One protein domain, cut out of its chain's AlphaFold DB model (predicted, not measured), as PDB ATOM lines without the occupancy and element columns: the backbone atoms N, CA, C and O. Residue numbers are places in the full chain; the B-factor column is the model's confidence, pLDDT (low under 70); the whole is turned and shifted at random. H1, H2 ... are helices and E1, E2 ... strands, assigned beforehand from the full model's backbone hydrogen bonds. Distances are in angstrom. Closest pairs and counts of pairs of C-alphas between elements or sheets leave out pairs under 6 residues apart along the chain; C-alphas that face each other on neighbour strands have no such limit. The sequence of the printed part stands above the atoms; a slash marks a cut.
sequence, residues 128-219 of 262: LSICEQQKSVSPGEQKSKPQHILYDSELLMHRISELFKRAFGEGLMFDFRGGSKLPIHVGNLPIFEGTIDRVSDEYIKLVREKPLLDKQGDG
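Overview. This is residues 128 to 219 of the 262 residues of an uncharacterized protein of Leptolyngbya sp. SIOISBB (UniProt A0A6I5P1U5). A small two-strand hairpin, E1 and E2, sits in the middle, with the long helix H2 packed along the E1 side of it and the short helix H3 meeting both strands with its last residues. Much of the rest is unnamed chain: residues 128 to 145, before the short helix H1, and residues 188 to 200, between E2 and H3, make long stretches around this core. The printed part has 92 residues, with three named helices and two named strands in the order H1, H2, E1, E2, H3; the sheet is E1 - E2, antiparallel, and the class is mixed, helices and strands, with under half of the residues, 38, in named elements. The whole is compact, with a radius of gyration of the C-alphas of 12.9 A, and spans 35 by 31 by 22 A.

Arrangement. After residues 128 to 145, H1, residues 146 to 152, and H2, residues 154 to 168, only just touch, with 3 pairs of C-alphas within 8 A, and only at the corner by their link. H2 touches H1 with residues 156 to 157 alone; the closest C-alphas of the two helices, those of Leu 150 and Met 157, are 5.3 A apart. The two helices stand at a steep tilt of 56 degrees, opposite ways. H2 has 11 pairs of C-alphas within 8 A with E1, residues 171 to 174; the closest, those of Ser 161 and Leu 172, are 4.9 A apart. E1 and E2, residues 184 to 187, form an antiparallel hairpin, their directions at 148 degrees; N 171 and O 187 are 2.8 A apart and N 185 and O 173 2.8 A, both within hydrogen-bond range. H2 and E2 are near each other, with 6 pairs of C-alphas within 10 A. The closest C-alphas of E2 and H3, residues 201 to 208, are those of His 185 and Val 207, 6.6 A apart. H3 is apart from H1 and from H2. Every O i to N i+4 pair is within hydrogen-bond range in H3; H1 has 2 of 3 and H2 10 of 11.

Along the chain. H1 begins at C-alpha 146, (-28.993, 38.555, 42.560), and is 10.3 A long from first to last C-alpha. H2 measures 20.4 A and ends at C-alpha 168, (-10.435, 47.006, 38.829). E1 measures 10.4 A, E2 10.2 A and H3 10.6 A, the last ending at C-alpha 208, (-19.797, 54.492, 53.813).

Size, cuts and confidence. The two C-alphas farthest apart, those of Ser 129 and Gly 194, are 35.7 A apart, and those of Leu 128 and Gly 219, the first and last printed, 8.9 A. The links H1 to H2 and H2 to E1 are tight, E1 to E2 is short, and E2 to H3, 13 residues, is long. The printed part has no cut. Its mean pLDDT is 91.6, and no printed residue is under 70.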
ATOM      1  N   LEU A 128     -26.435  47.545  33.408       79.69
ATOM      2  CA  LEU A 128     -26.271  48.748  34.222       79.69
ATOM      3  C   LEU A 128     -27.334  48.832  35.317       79.69
ATOM      4  O   LEU A 128     -27.007  49.178  36.452       79.69
ATOM      5  N   SER A 129     -28.581  48.482  34.987       84.62
ATOM      6  CA  SER A 129     -29.709  48.561  35.918       84.62
ATOM      7  C   SER A 129     -29.632  47.503  37.018       84.62
ATOM      8  O   SER A 129     -30.100  47.740  38.129       84.62
ATOM      9  N   ILE A 130     -28.964  46.369  36.765       85.69
ATOM     10  CA  ILE A 130     -28.669  45.370  37.799       85.69
ATOM     11  C   ILE A 130     -27.947  46.024  38.979       85.69
ATOM     12  O   ILE A 130     -28.297  45.743  40.119       85.69
ATOM     13  N   CYS A 131     -26.987  46.921  38.742       89.06
ATOM     14  CA  CYS A 131     -26.220  47.565  39.810       89.06
ATOM     15  C   CYS A 131     -26.949  48.708  40.527       89.06
ATOM     16  O   CYS A 131     -26.379  49.270  41.460       89.06
ATOM     17  N   GLU A 132     -28.176  49.060  40.134       92.19
ATOM     18  CA  GLU A 132     -28.982  50.038  40.868       92.19
ATOM     19  C   GLU A 132     -29.276  49.565  42.299       92.19
ATOM     20  O   GLU A 132     -29.262  48.369  42.604       92.19
ATOM     21  N   GLN A 133     -29.574  50.512  43.194       92.62
ATOM     22  CA  GLN A 133     -29.923  50.188  44.576       92.62
ATOM     23  C   GLN A 133     -31.226  49.381  44.640       92.62
ATOM     24  O   GLN A 133     -32.315  49.922  44.445       92.62
ATOM     25  N   GLN A 134     -31.103  48.097  44.975       94.62
ATOM     26  CA  GLN A 134     -32.241  47.202  45.166       94.62
ATOM     27  C   GLN A 134     -32.862  47.399  46.552       94.62
ATOM     28  O   GLN A 134     -32.175  47.773  47.508       94.62
ATOM     29  N   LYS A 135     -34.170  47.146  46.656       95.62
ATOM     30  CA  LYS A 135     -34.863  47.095  47.948       95.62
ATOM     31  C   LYS A 135     -34.401  45.867  48.732       95.62
ATOM     32  O   LYS A 135     -34.105  44.842  48.134       95.62
ATOM     33  N   SER A 136     -34.352  45.965  50.054       94.44
ATOM     34  CA  SER A 136     -34.185  44.789  50.909       94.44
ATOM     35  C   SER A 136     -35.435  43.905  50.852       94.44
ATOM     36  O   SER A 136     -36.539  44.417  50.654       94.44
ATOM     37  N   VAL A 137     -35.264  42.608  51.087       93.94
ATOM     38  CA  VAL A 137     -36.360  41.635  51.211       93.94
ATOM     39  C   VAL A 137     -36.354  41.008  52.600       93.94
ATOM     40  O   VAL A 137     -35.295  40.866  53.214       93.94
ATOM     41  N   SER A 138     -37.536  40.663  53.101       91.06
ATOM     42  CA  SER A 138     -37.695  39.983  54.393       91.06
ATOM     43  C   SER A 138     -37.329  38.493  54.285       91.06
ATOM     44  O   SER A 138     -37.372  37.927  53.189       91.06
ATOM     45  N   PRO A 139     -37.026  37.805  55.402       86.19
ATOM     46  CA  PRO A 139     -36.921  36.345  55.401       86.19
ATOM     47  C   PRO A 139     -38.190  35.687  54.823       86.19
ATOM     48  O   PRO A 139     -39.299  36.066  55.195       86.19
ATOM     49  N   GLY A 140     -38.028  34.726  53.907       83.88
ATOM     50  CA  GLY A 140     -39.125  34.022  53.215       83.88
ATOM     51  C   GLY A 140     -39.728  34.754  52.000       83.88
ATOM     52  O   GLY A 140     -40.494  34.166  51.230       83.88
ATOM     53  N   GLU A 141     -39.383  36.026  51.769       88.69
ATOM     54  CA  GLU A 141     -39.762  36.716  50.532       88.69
ATOM     55  C   GLU A 141     -38.916  36.237  49.340       88.69
ATOM     56  O   GLU A 141     -37.734  35.905  49.462       88.69
ATOM     57  N   GLN A 142     -39.509  36.239  48.139       88.56
ATOM     58  CA  GLN A 142     -38.815  35.825  46.917       88.56
ATOM     59  C   GLN A 142     -37.594  36.712  46.642       88.56
ATOM     60  O   GLN A 142     -37.708  37.919  46.392       88.56
ATOM     61  N   LYS A 143     -36.420  36.086  46.540       90.38
ATOM     62  CA  LYS A 143     -35.165  36.754  46.179       90.38
ATOM     63  C   LYS A 143     -35.120  37.047  44.679       90.38
ATOM     64  O   LYS A 143     -34.450  36.373  43.921       90.38
ATOM     65  N   SER A 144     -35.848  38.061  44.224       87.88
ATOM     66  CA  SER A 144     -35.999  38.380  42.790       87.88
ATOM     67  C   SER A 144     -34.778  39.013  42.107       87.88
ATOM     68  O   SER A 144     -34.798  39.219  40.894       87.88
ATOM     69  N   LYS A 145     -33.740  39.368  42.870       90.56
ATOM     70  CA  LYS A 145     -32.533  40.045  42.393       90.56
ATOM     71  C   LYS A 145     -31.296  39.316  42.906       90.56
ATOM     72  O   LYS A 145     -31.316  38.863  44.056       90.56
ATOM     73  N   PRO A 146     -30.201  39.251  42.129       92.00
ATOM     74  CA  PRO A 146     -28.993  38.555  42.560       92.00
ATOM     75  C   PRO A 146     -28.409  39.146  43.853       92.00
ATOM     76  O   PRO A 146     -27.875  38.411  44.680       92.00
ATOM     77  N   GLN A 147     -28.591  40.448  44.098       94.50
ATOM     78  CA  GLN A 147     -28.164  41.112  45.332       94.50
ATOM     79  C   GLN A 147     -28.836  40.552  46.582       94.50
ATOM     80  O   GLN A 147     -28.183  40.495  47.616       94.50
ATOM     81  N   HIS A 148     -30.097  40.109  46.503       94.38
ATOM     82  CA  HIS A 148     -30.775  39.492  47.648       94.38
ATOM     83  C   HIS A 148     -30.064  38.198  48.069       94.38
ATOM     84  O   HIS A 148     -29.933  37.911  49.251       94.38
ATOM     85  N   ILE A 149     -29.561  37.426  47.103       92.56
ATOM     86  CA  ILE A 149     -28.824  36.184  47.375       92.56
ATOM     87  C   ILE A 149     -27.394  36.490  47.831       92.56
ATOM     88  O   ILE A 149     -26.884  35.828  48.731       92.56
ATOM     89  N   LEU A 150     -26.747  37.497  47.233       94.19
ATOM     90  CA  LEU A 150     -25.400  37.922  47.626       94.19
ATOM     91  C   LEU A 150     -25.351  38.468  49.047       94.19
ATOM     92  O   LEU A 150     -24.380  38.213  49.752       94.19
ATOM     93  N   TYR A 151     -26.388  39.191  49.461       94.25
ATOM     94  CA  TYR A 151     -26.500  39.721  50.814       94.25
ATOM     95  C   TYR A 151     -26.471  38.605  51.870       94.25
ATOM     96  O   TYR A 151     -25.805  38.745  52.894       94.25
ATOM     97  N   ASP A 152     -27.100  37.465  51.571       91.56
ATOM     98  CA  ASP A 152     -27.178  36.309  52.471       91.56
ATOM     99  C   ASP A 152     -26.001  35.330  52.331       91.56
ATOM    100  O   ASP A 152     -25.883  34.381  53.107       91.56
ATOM    101  N   SER A 153     -25.133  35.507  51.329       91.88
ATOM    102  CA  SER A 153     -24.075  34.547  51.009       91.88
ATOM    103  C   SER A 153     -22.694  35.186  51.009       91.88
ATOM    104  O   SER A 153     -22.216  35.709  50.001       91.88
ATOM    105  N   GLU A 154     -21.994  35.036  52.131       91.19
ATOM    106  CA  GLU A 154     -20.594  35.442  52.260       91.19
ATOM    107  C   GLU A 154     -19.694  34.808  51.195       91.19
ATOM    108  O   GLU A 154     -18.858  35.492  50.607       91.19
ATOM    109  N   LEU A 155     -19.882  33.516  50.913       92.75
ATOM    110  CA  LEU A 155     -19.071  32.789  49.938       92.75
ATOM    111  C   LEU A 155     -19.229  33.370  48.526       92.75
ATOM    112  O   LEU A 155     -18.230  33.596  47.837       92.75
ATOM    113  N   LEU A 156     -20.472  33.616  48.092       93.12
ATOM    114  CA  LEU A 156     -20.739  34.205  46.779       93.12
ATOM    115  C   LEU A 156     -20.246  35.650  46.725       93.12
ATOM    116  O   LEU A 156     -19.567  36.019  45.766       93.12
ATOM    117  N   MET A 157     -20.513  36.440  47.767       94.12
ATOM    118  CA  MET A 157     -20.072  37.829  47.837       94.12
ATOM    119  C   MET A 157     -18.544  37.943  47.781       94.12
ATOM    120  O   MET A 157     -18.014  38.728  46.994       94.12
ATOM    121  N   HIS A 158     -17.823  37.115  48.541       92.88
ATOM    122  CA  HIS A 158     -16.363  37.052  48.502       92.88
ATOM    123  C   HIS A 158     -15.855  36.667  47.108       92.88
ATOM    124  O   HIS A 158     -14.992  37.344  46.551       92.88
ATOM    125  N   ARG A 159     -16.420  35.613  46.499       93.38
ATOM    126  CA  ARG A 159     -16.034  35.166  45.152       93.38
ATOM    127  C   ARG A 159     -16.214  36.269  44.107       93.38
ATOM    128  O   ARG A 159     -15.333  36.458  43.269       93.38
ATOM    129  N   ILE A 160     -17.336  36.984  44.145       93.75
ATOM    130  CA  ILE A 160     -17.607  38.086  43.218       93.75
ATOM    131  C   ILE A 160     -16.680  39.272  43.484       93.75
ATOM    132  O   ILE A 160     -16.109  39.808  42.538       93.75
ATOM    133  N   SER A 161     -16.490  39.651  44.750       95.00
ATOM    134  CA  SER A 161     -15.591  40.741  45.144       95.00
ATOM    135  C   SER A 161     -14.154  40.481  44.674       95.00
ATOM    136  O   SER A 161     -13.529  41.368  44.100       95.00
ATOM    137  N   GLU A 162     -13.662  39.243  44.784       93.38
ATOM    138  CA  GLU A 162     -12.341  38.851  44.276       93.38
ATOM    139  C   GLU A 162     -12.232  38.929  42.745       93.38
ATOM    140  O   GLU A 162     -11.225  39.397  42.210       93.38
ATOM    141  N   LEU A 163     -13.265  38.504  42.010       91.50
ATOM    142  CA  LEU A 163     -13.292  38.630  40.546       91.50
ATOM    143  C   LEU A 163     -13.372  40.091  40.090       91.50
ATOM    144  O   LEU A 163     -12.761  40.450  39.082       91.50
ATOM    145  N   PHE A 164     -14.096  40.925  40.835       93.12
ATOM    146  CA  PHE A 164     -14.175  42.367  40.622       93.12
ATOM    147  C   PHE A 164     -12.827  43.049  40.897       93.12
ATOM    148  O   PHE A 164     -12.317  43.789  40.055       93.12
ATOM    149  N   LYS A 165     -12.169  42.687  42.001       93.50
ATOM    150  CA  LYS A 165     -10.847  43.191  42.383       93.50
ATOM    151  C   LYS A 165      -9.751  42.844  41.389       93.50
ATOM    152  O   LYS A 165      -8.891  43.675  41.122       93.50
ATOM    153  N   ARG A 166      -9.790  41.661  40.775       90.62
ATOM    154  CA  ARG A 166      -8.851  41.306  39.692       90.62
ATOM    155  C   ARG A 166      -8.980  42.212  38.467       90.62
ATOM    156  O   ARG A 166      -7.988  42.418  37.777       90.62
ATOM    157  N   ALA A 167     -10.180  42.728  38.201       88.38
ATOM    158  CA  ALA A 167     -10.466  43.581  37.053       88.38
ATOM    159  C   ALA A 167     -10.155  45.066  37.314       88.38
ATOM    160  O   ALA A 167      -9.614  45.739  36.433       88.38
ATOM    161  N   PHE A 168     -10.472  45.569  38.512       90.81
ATOM    162  CA  PHE A 168     -10.435  47.006  38.829       90.81
ATOM    163  C   PHE A 168      -9.486  47.397  39.970       90.81
ATOM    164  O   PHE A 168      -9.307  48.580  40.230       90.81
ATOM    165  N   GLY A 169      -8.879  46.434  40.667       92.12
ATOM    166  CA  GLY A 169      -8.028  46.676  41.840       92.12
ATOM    167  C   GLY A 169      -8.795  46.954  43.139       92.12
ATOM    168  O   GLY A 169      -8.200  46.908  44.213       92.12
ATOM    169  N   GLU A 170     -10.107  47.168  43.064       93.81
ATOM    170  CA  GLU A 170     -10.987  47.469  44.197       93.81
ATOM    171  C   GLU A 170     -11.962  46.322  44.468       93.81
ATOM    172  O   GLU A 170     -12.337  45.598  43.556       93.81
ATOM    173  N   GLY A 171     -12.370  46.130  45.720       95.56
ATOM    174  CA  GLY A 171     -13.374  45.139  46.101       95.56
ATOM    175  C   GLY A 171     -14.789  45.712  46.127       95.56
ATOM    176  O   GLY A 171     -14.999  46.923  46.067       95.56
ATOM    177  N   LEU A 172     -15.759  44.814  46.276       96.81
ATOM    178  CA  LEU A 172     -17.160  45.124  46.547       96.81
ATOM    179  C   LEU A 172     -17.512  44.778  47.997       96.81
ATOM    180  O   LEU A 172     -17.058  43.754  48.519       96.81
ATOM    181  N   MET A 173     -18.342  45.605  48.631       95.38
ATOM    182  CA  MET A 173     -18.803  45.416  50.012       95.38
ATOM    183  C   MET A 173     -20.219  45.952  50.221       95.38
ATOM    184  O   MET A 173     -20.562  47.008  49.694       95.38
ATOM    185  N   PHE A 174     -21.036  45.233  50.990       96.50
ATOM    186  CA  PHE A 174     -22.374  45.691  51.368       96.50
ATOM    187  C   PHE A 174     -22.324  46.654  52.554       96.50
ATOM    188  O   PHE A 174     -21.566  46.456  53.500       96.50
ATOM    189  N   ASP A 175     -23.210  47.647  52.542       96.25
ATOM    190  CA  ASP A 175     -23.660  48.317  53.761       96.25
ATOM    191  C   ASP A 175     -24.804  47.501  54.388       96.25
ATOM    192  O   ASP A 175     -25.964  47.615  53.987       96.25
ATOM    193  N   PHE A 176     -24.483  46.679  55.393       94.88
ATOM    194  CA  PHE A 176     -25.464  45.849  56.110       94.88
ATOM    195  C   PHE A 176     -26.432  46.655  56.994       94.88
ATOM    196  O   PHE A 176     -27.393  46.103  57.525       94.88
ATOM    197  N   ARG A 177     -26.225  47.971  57.143       95.94
ATOM    198  CA  ARG A 177     -27.166  48.898  57.790       95.94
ATOM    199  C   ARG A 177     -27.826  49.842  56.776       95.94
ATOM    200  O   ARG A 177     -28.243  50.946  57.137       95.94
ATOM    201  N   GLY A 178     -27.951  49.411  55.518       93.88
ATOM    202  CA  GLY A 178     -28.639  50.136  54.444       93.88
ATOM    203  C   GLY A 178     -30.160  50.278  54.622       93.88
ATOM    204  O   GLY A 178     -30.793  51.074  53.925       93.88
ATOM    205  N   GLY A 179     -30.756  49.547  55.570       93.88
ATOM    206  CA  GLY A 179     -32.181  49.625  55.893       93.88
ATOM    207  C   GLY A 179     -33.048  49.022  54.790       93.88
ATOM    208  O   GLY A 179     -32.947  47.837  54.508       93.88
ATOM    209  N   SER A 180     -33.897  49.842  54.160       94.50
ATOM    210  CA  SER A 180     -34.824  49.406  53.100       94.50
ATOM    211  C   SER A 180     -34.161  49.147  51.744       94.50
ATOM    212  O   SER A 180     -34.841  48.815  50.769       94.50
ATOM    213  N   LYS A 181     -32.846  49.342  51.656       96.56
ATOM    214  CA  LYS A 181     -32.039  49.165  50.452       96.56
ATOM    215  C   LYS A 181     -30.829  48.292  50.752       96.56
ATOM    216  O   LYS A 181     -30.433  48.163  51.905       96.56
ATOM    217  N   LEU A 182     -30.204  47.784  49.691       96.69
ATOM    218  CA  LEU A 182     -28.955  47.022  49.742       96.69
ATOM    219  C   LEU A 182     -27.813  47.785  49.040       96.69
ATOM    220  O   LEU A 182     -27.508  47.496  47.880       96.69
ATOM    221  N   PRO A 183     -27.199  48.800  49.678       97.31
ATOM    222  CA  PRO A 183     -26.106  49.545  49.074       97.31
ATOM    223  C   PRO A 183     -24.859  48.668  48.949       97.31
ATOM    224  O   PRO A 183     -24.444  48.022  49.912       97.31
ATOM    225  N   ILE A 184     -24.243  48.688  47.768       97.75
ATOM    226  CA  ILE A 184     -22.935  48.079  47.517       97.75
ATOM    227  C   ILE A 184     -21.949  49.211  47.257       97.75
ATOM    228  O   ILE A 184     -22.194  50.071  46.410       97.75
ATOM    229  N   HIS A 185     -20.839  49.201  47.980       97.69
ATOM    230  CA  HIS A 185     -19.747  50.152  47.853       97.69
ATOM    231  C   HIS A 185     -18.546  49.512  47.153       97.69
ATOM    232  O   HIS A 185     -18.363  48.290  47.199       97.69
ATOM    233  N   VAL A 186     -17.733  50.351  46.510       97.62
ATOM    234  CA  VAL A 186     -16.536  49.954  45.756       97.62
ATOM    235  C   VAL A 186     -15.305  50.588  46.385       97.62
ATOM    236  O   VAL A 186     -15.290  51.789  46.631       97.62
ATOM    237  N   GLY A 187     -14.275  49.794  46.666       95.69
ATOM    238  CA  GLY A 187     -13.016  50.316  47.188       95.69
ATOM    239  C   GLY A 187     -12.148  49.254  47.847       95.69
ATOM    240  O   GLY A 187     -12.403  48.053  47.754       95.69
ATOM    241  N   ASN A 188     -11.110  49.689  48.558       91.19
ATOM    242  CA  ASN A 188     -10.338  48.785  49.405       91.19
ATOM    243  C   ASN A 188     -11.216  48.241  50.534       91.19
ATOM    244  O   ASN A 188     -11.786  49.019  51.304       91.19
ATOM    245  N   LEU A 189     -11.289  46.910  50.623       82.31
ATOM    246  CA  LEU A 189     -11.976  46.219  51.707       82.31
ATOM    247  C   LEU A 189     -11.362  46.647  53.048       82.31
ATOM    248  O   LEU A 189     -10.133  46.634  53.170       82.31
ATOM    249  N   PRO A 190     -12.183  47.017  54.043       79.75
ATOM    250  CA  PRO A 190     -11.692  47.285  55.385       79.75
ATOM    251  C   PRO A 190     -10.937  46.066  55.934       79.75
ATOM    252  O   PRO A 190     -11.417  44.934  55.834       79.75
ATOM    253  N   ILE A 191      -9.745  46.295  56.482       75.94
ATOM    254  CA  ILE A 191      -8.917  45.255  57.099       75.94
ATOM    255  C   ILE A 191      -9.157  45.330  58.603       75.94
ATOM    256  O   ILE A 191      -8.974  46.394  59.189       75.94
ATOM    257  N   PHE A 192      -9.529  44.211  59.216       75.75
ATOM    258  CA  PHE A 192      -9.662  44.099  60.666       75.75
ATOM    259  C   PHE A 192      -8.780  42.970  61.183       75.75
ATOM    260  O   PHE A 192      -8.539  41.984  60.483       75.75
ATOM    261  N   GLU A 193      -8.328  43.102  62.424       73.00
ATOM    262  CA  GLU A 193      -7.707  42.001  63.152       73.00
ATOM    263  C   GLU A 193      -8.805  41.089  63.723       73.00
ATOM    264  O   GLU A 193      -9.659  41.529  64.487       73.00
ATOM    265  N   GLY A 194      -8.794  39.805  63.349       75.69
ATOM    266  CA  GLY A 194      -9.763  38.818  63.839       75.69
ATOM    267  C   GLY A 194     -11.094  38.797  63.077       75.69
ATOM    268  O   GLY A 194     -11.146  39.017  61.867       75.69
ATOM    269  N   THR A 195     -12.176  38.441  63.775       76.75
ATOM    270  CA  THR A 195     -13.513  38.299  63.176       76.75
ATOM    271  C   THR A 195     -14.125  39.667  62.891       76.75
ATOM    272  O   THR A 195     -14.270  40.489  63.791       76.75
ATOM    273  N   ILE A 196     -14.538  39.888  61.644       79.75
ATOM    274  CA  ILE A 196     -15.170  41.138  61.212       79.75
ATOM    275  C   ILE A 196     -16.639  41.149  61.635       79.75
ATOM    276  O   ILE A 196     -17.441  40.382  61.099       79.75
ATOM    277  N   ASP A 197     -17.014  42.072  62.517       88.19
ATOM    278  CA  ASP A 197     -18.419  42.419  62.723       88.19
ATOM    279  C   ASP A 197     -18.893  43.369  61.609       88.19
ATOM    280  O   ASP A 197     -18.653  44.581  61.632       88.19
ATOM    281  N   ARG A 198     -19.585  42.795  60.619       89.31
ATOM    282  CA  ARG A 198     -20.117  43.484  59.428       89.31
ATOM    283  C   ARG A 198     -21.252  44.458  59.722       89.31
ATOM    284  O   ARG A 198     -21.641  45.220  58.839       89.31
ATOM    285  N   VAL A 199     -21.797  44.437  60.935       92.12
ATOM    286  CA  VAL A 199     -22.810  45.397  61.373       92.12
ATOM    287  C   VAL A 199     -22.273  46.331  62.448       92.12
ATOM    288  O   VAL A 199     -23.070  47.072  63.004       92.12
ATOM    289  N   SER A 200     -20.970  46.349  62.741       92.75
ATOM    290  CA  SER A 200     -20.372  47.279  63.709       92.75
ATOM    291  C   SER A 200     -20.378  48.733  63.218       92.75
ATOM    292  O   SER A 200     -20.384  49.010  62.017       92.75
ATOM    293  N   ASP A 201     -20.331  49.687  64.151       93.31
ATOM    294  CA  ASP A 201     -20.237  51.115  63.813       93.31
ATOM    295  C   ASP A 201     -18.966  51.429  63.007       93.31
ATOM    296  O   ASP A 201     -19.004  52.223  62.066       93.31
ATOM    297  N   GLU A 202     -17.854  50.771  63.344       92.31
ATOM    298  CA  GLU A 202     -16.570  50.927  62.660       92.31
ATOM    299  C   GLU A 202     -16.640  50.445  61.206       92.31
ATOM    300  O   GLU A 202     -16.287  51.195  60.295       92.31
ATOM    301  N   TYR A 203     -17.166  49.237  60.974       93.94
ATOM    302  CA  TYR A 203     -17.341  48.702  59.624       93.94
ATOM    303  C   TYR A 203     -18.201  49.621  58.763       93.94
ATOM    304  O   TYR A 203     -17.812  49.993  57.655       93.94
ATOM    305  N   ILE A 204     -19.353  50.033  59.290       95.25
ATOM    306  CA  ILE A 204     -20.316  50.843  58.547       95.25
ATOM    307  C   ILE A 204     -19.741  52.224  58.229       95.25
ATOM    308  O   ILE A 204     -19.945  52.724  57.122       95.25
ATOM    309  N   LYS A 205     -18.970  52.822  59.146       94.12
ATOM    310  CA  LYS A 205     -18.248  54.072  58.880       94.12
ATOM    311  C   LYS A 205     -17.256  53.903  57.723       94.12
ATOM    312  O   LYS A 205     -17.324  54.670  56.765       94.12
ATOM    313  N   LEU A 206     -16.397  52.883  57.772       94.44
ATOM    314  CA  LEU A 206     -15.371  52.640  56.747       94.44
ATOM    315  C   LEU A 206     -15.967  52.304  55.373       94.44
ATOM    316  O   LEU A 206     -15.442  52.745  54.351       94.44
ATOM    317  N   VAL A 207     -17.065  51.544  55.336       95.69
ATOM    318  CA  VAL A 207     -17.779  51.217  54.093       95.69
ATOM    319  C   VAL A 207     -18.429  52.460  53.490       95.69
ATOM    320  O   VAL A 207     -18.283  52.701  52.294       95.69
ATOM    321  N   ARG A 208     -19.097  53.290  54.300       96.44
ATOM    322  CA  ARG A 208     -19.797  54.492  53.813       96.44
ATOM    323  C   ARG A 208     -18.870  55.610  53.337       96.44
ATOM    324  O   ARG A 208     -19.315  56.471  52.587       96.44
ATOM    325  N   GLU A 209     -17.596  55.589  53.727       96.25
ATOM    326  CA  GLU A 209     -16.559  56.465  53.160       96.25
ATOM    327  C   GLU A 209     -16.207  56.105  51.706       96.25
ATOM    328  O   GLU A 209     -15.624  56.919  50.987       96.25
ATOM    329  N   LYS A 210     -16.538  54.887  51.256       97.38
ATOM    330  CA  LYS A 210     -16.295  54.433  49.884       97.38
ATOM    331  C   LYS A 210     -17.446  54.835  48.963       97.38
ATOM    332  O   LYS A 210     -18.595  54.901  49.404       97.38
ATOM    333  N   PRO A 211     -17.189  55.083  47.672       97.44
ATOM    334  CA  PRO A 211     -18.249  55.440  46.749       97.44
ATOM    335  C   PRO A 211     -19.167  54.243  46.451       97.44
ATOM    336  O   PRO A 211     -18.769  53.079  46.508       97.44
ATOM    337  N   LEU A 212     -20.424  54.538  46.122       97.88
ATOM    338  CA  LEU A 212     -21.424  53.526  45.783       97.88
ATOM    339  C   LEU A 212     -21.199  52.954  44.378       97.88
ATOM    340  O   LEU A 212     -20.905  53.705  43.444       97.88
ATOM    341  N   LEU A 213     -21.431  51.648  44.215       97.31
ATOM    342  CA  LEU A 213     -21.358  50.933  42.937       97.31
ATOM    343  C   LEU A 213     -22.313  51.524  41.893       97.31
ATOM    344  O   LEU A 213     -21.912  51.745  40.754       97.31
ATOM    345  N   ASP A 214     -23.548  51.852  42.283       95.69
ATOM    346  CA  ASP A 214     -24.565  52.413  41.381       95.69
ATOM    347  C   ASP A 214     -24.211  53.821  40.866       95.69
ATOM    348  O   ASP A 214     -24.809  54.302  39.901       95.69
ATOM    349  N   LYS A 215     -23.228  54.483  41.492       95.94
ATOM    350  CA  LYS A 215     -22.688  55.787  41.081       95.94
ATOM    351  C   LYS A 215     -21.354  55.695  40.338       95.94
ATOM    352  O   LYS A 215     -20.823  56.731  39.951       95.94
ATOM    353  N   GLN A 216     -20.817  54.491  40.128       94.69
ATOM    354  CA  GLN A 216     -19.581  54.304  39.365       94.69
ATOM    355  C   GLN A 216     -19.811  54.405  37.853       94.69
ATOM    356  O   GLN A 216     -20.944  54.407  37.361       94.69
ATOM    357  N   GLY A 217     -18.704  54.475  37.110       91.12
ATOM    358  CA  GLY A 217     -18.715  54.448  35.652       91.12
ATOM    359  C   GLY A 217     -19.322  53.160  35.088       91.12
ATOM    360  O   GLY A 217     -19.327  52.106  35.731       91.12
ATOM    361  N   ASP A 218     -19.817  53.240  33.855       87.81
ATOM    362  CA  ASP A 218     -20.571  52.154  33.220       87.81
ATOM    363  C   ASP A 218     -19.765  50.857  33.068       87.81
ATOM    364  O   ASP A 218     -20.343  49.779  33.159       87.81
ATOM    365  N   GLY A 219     -18.435  50.930  32.943       87.44
ATOM    366  CA  GLY A 219     -17.572  49.743  32.910       87.44
ATOM    367  C   GLY A 219     -17.622  48.918  34.203       87.44
ATOM    368  O   GLY A 219     -17.823  47.705  34.151       87.44
TER     369      GLY A 219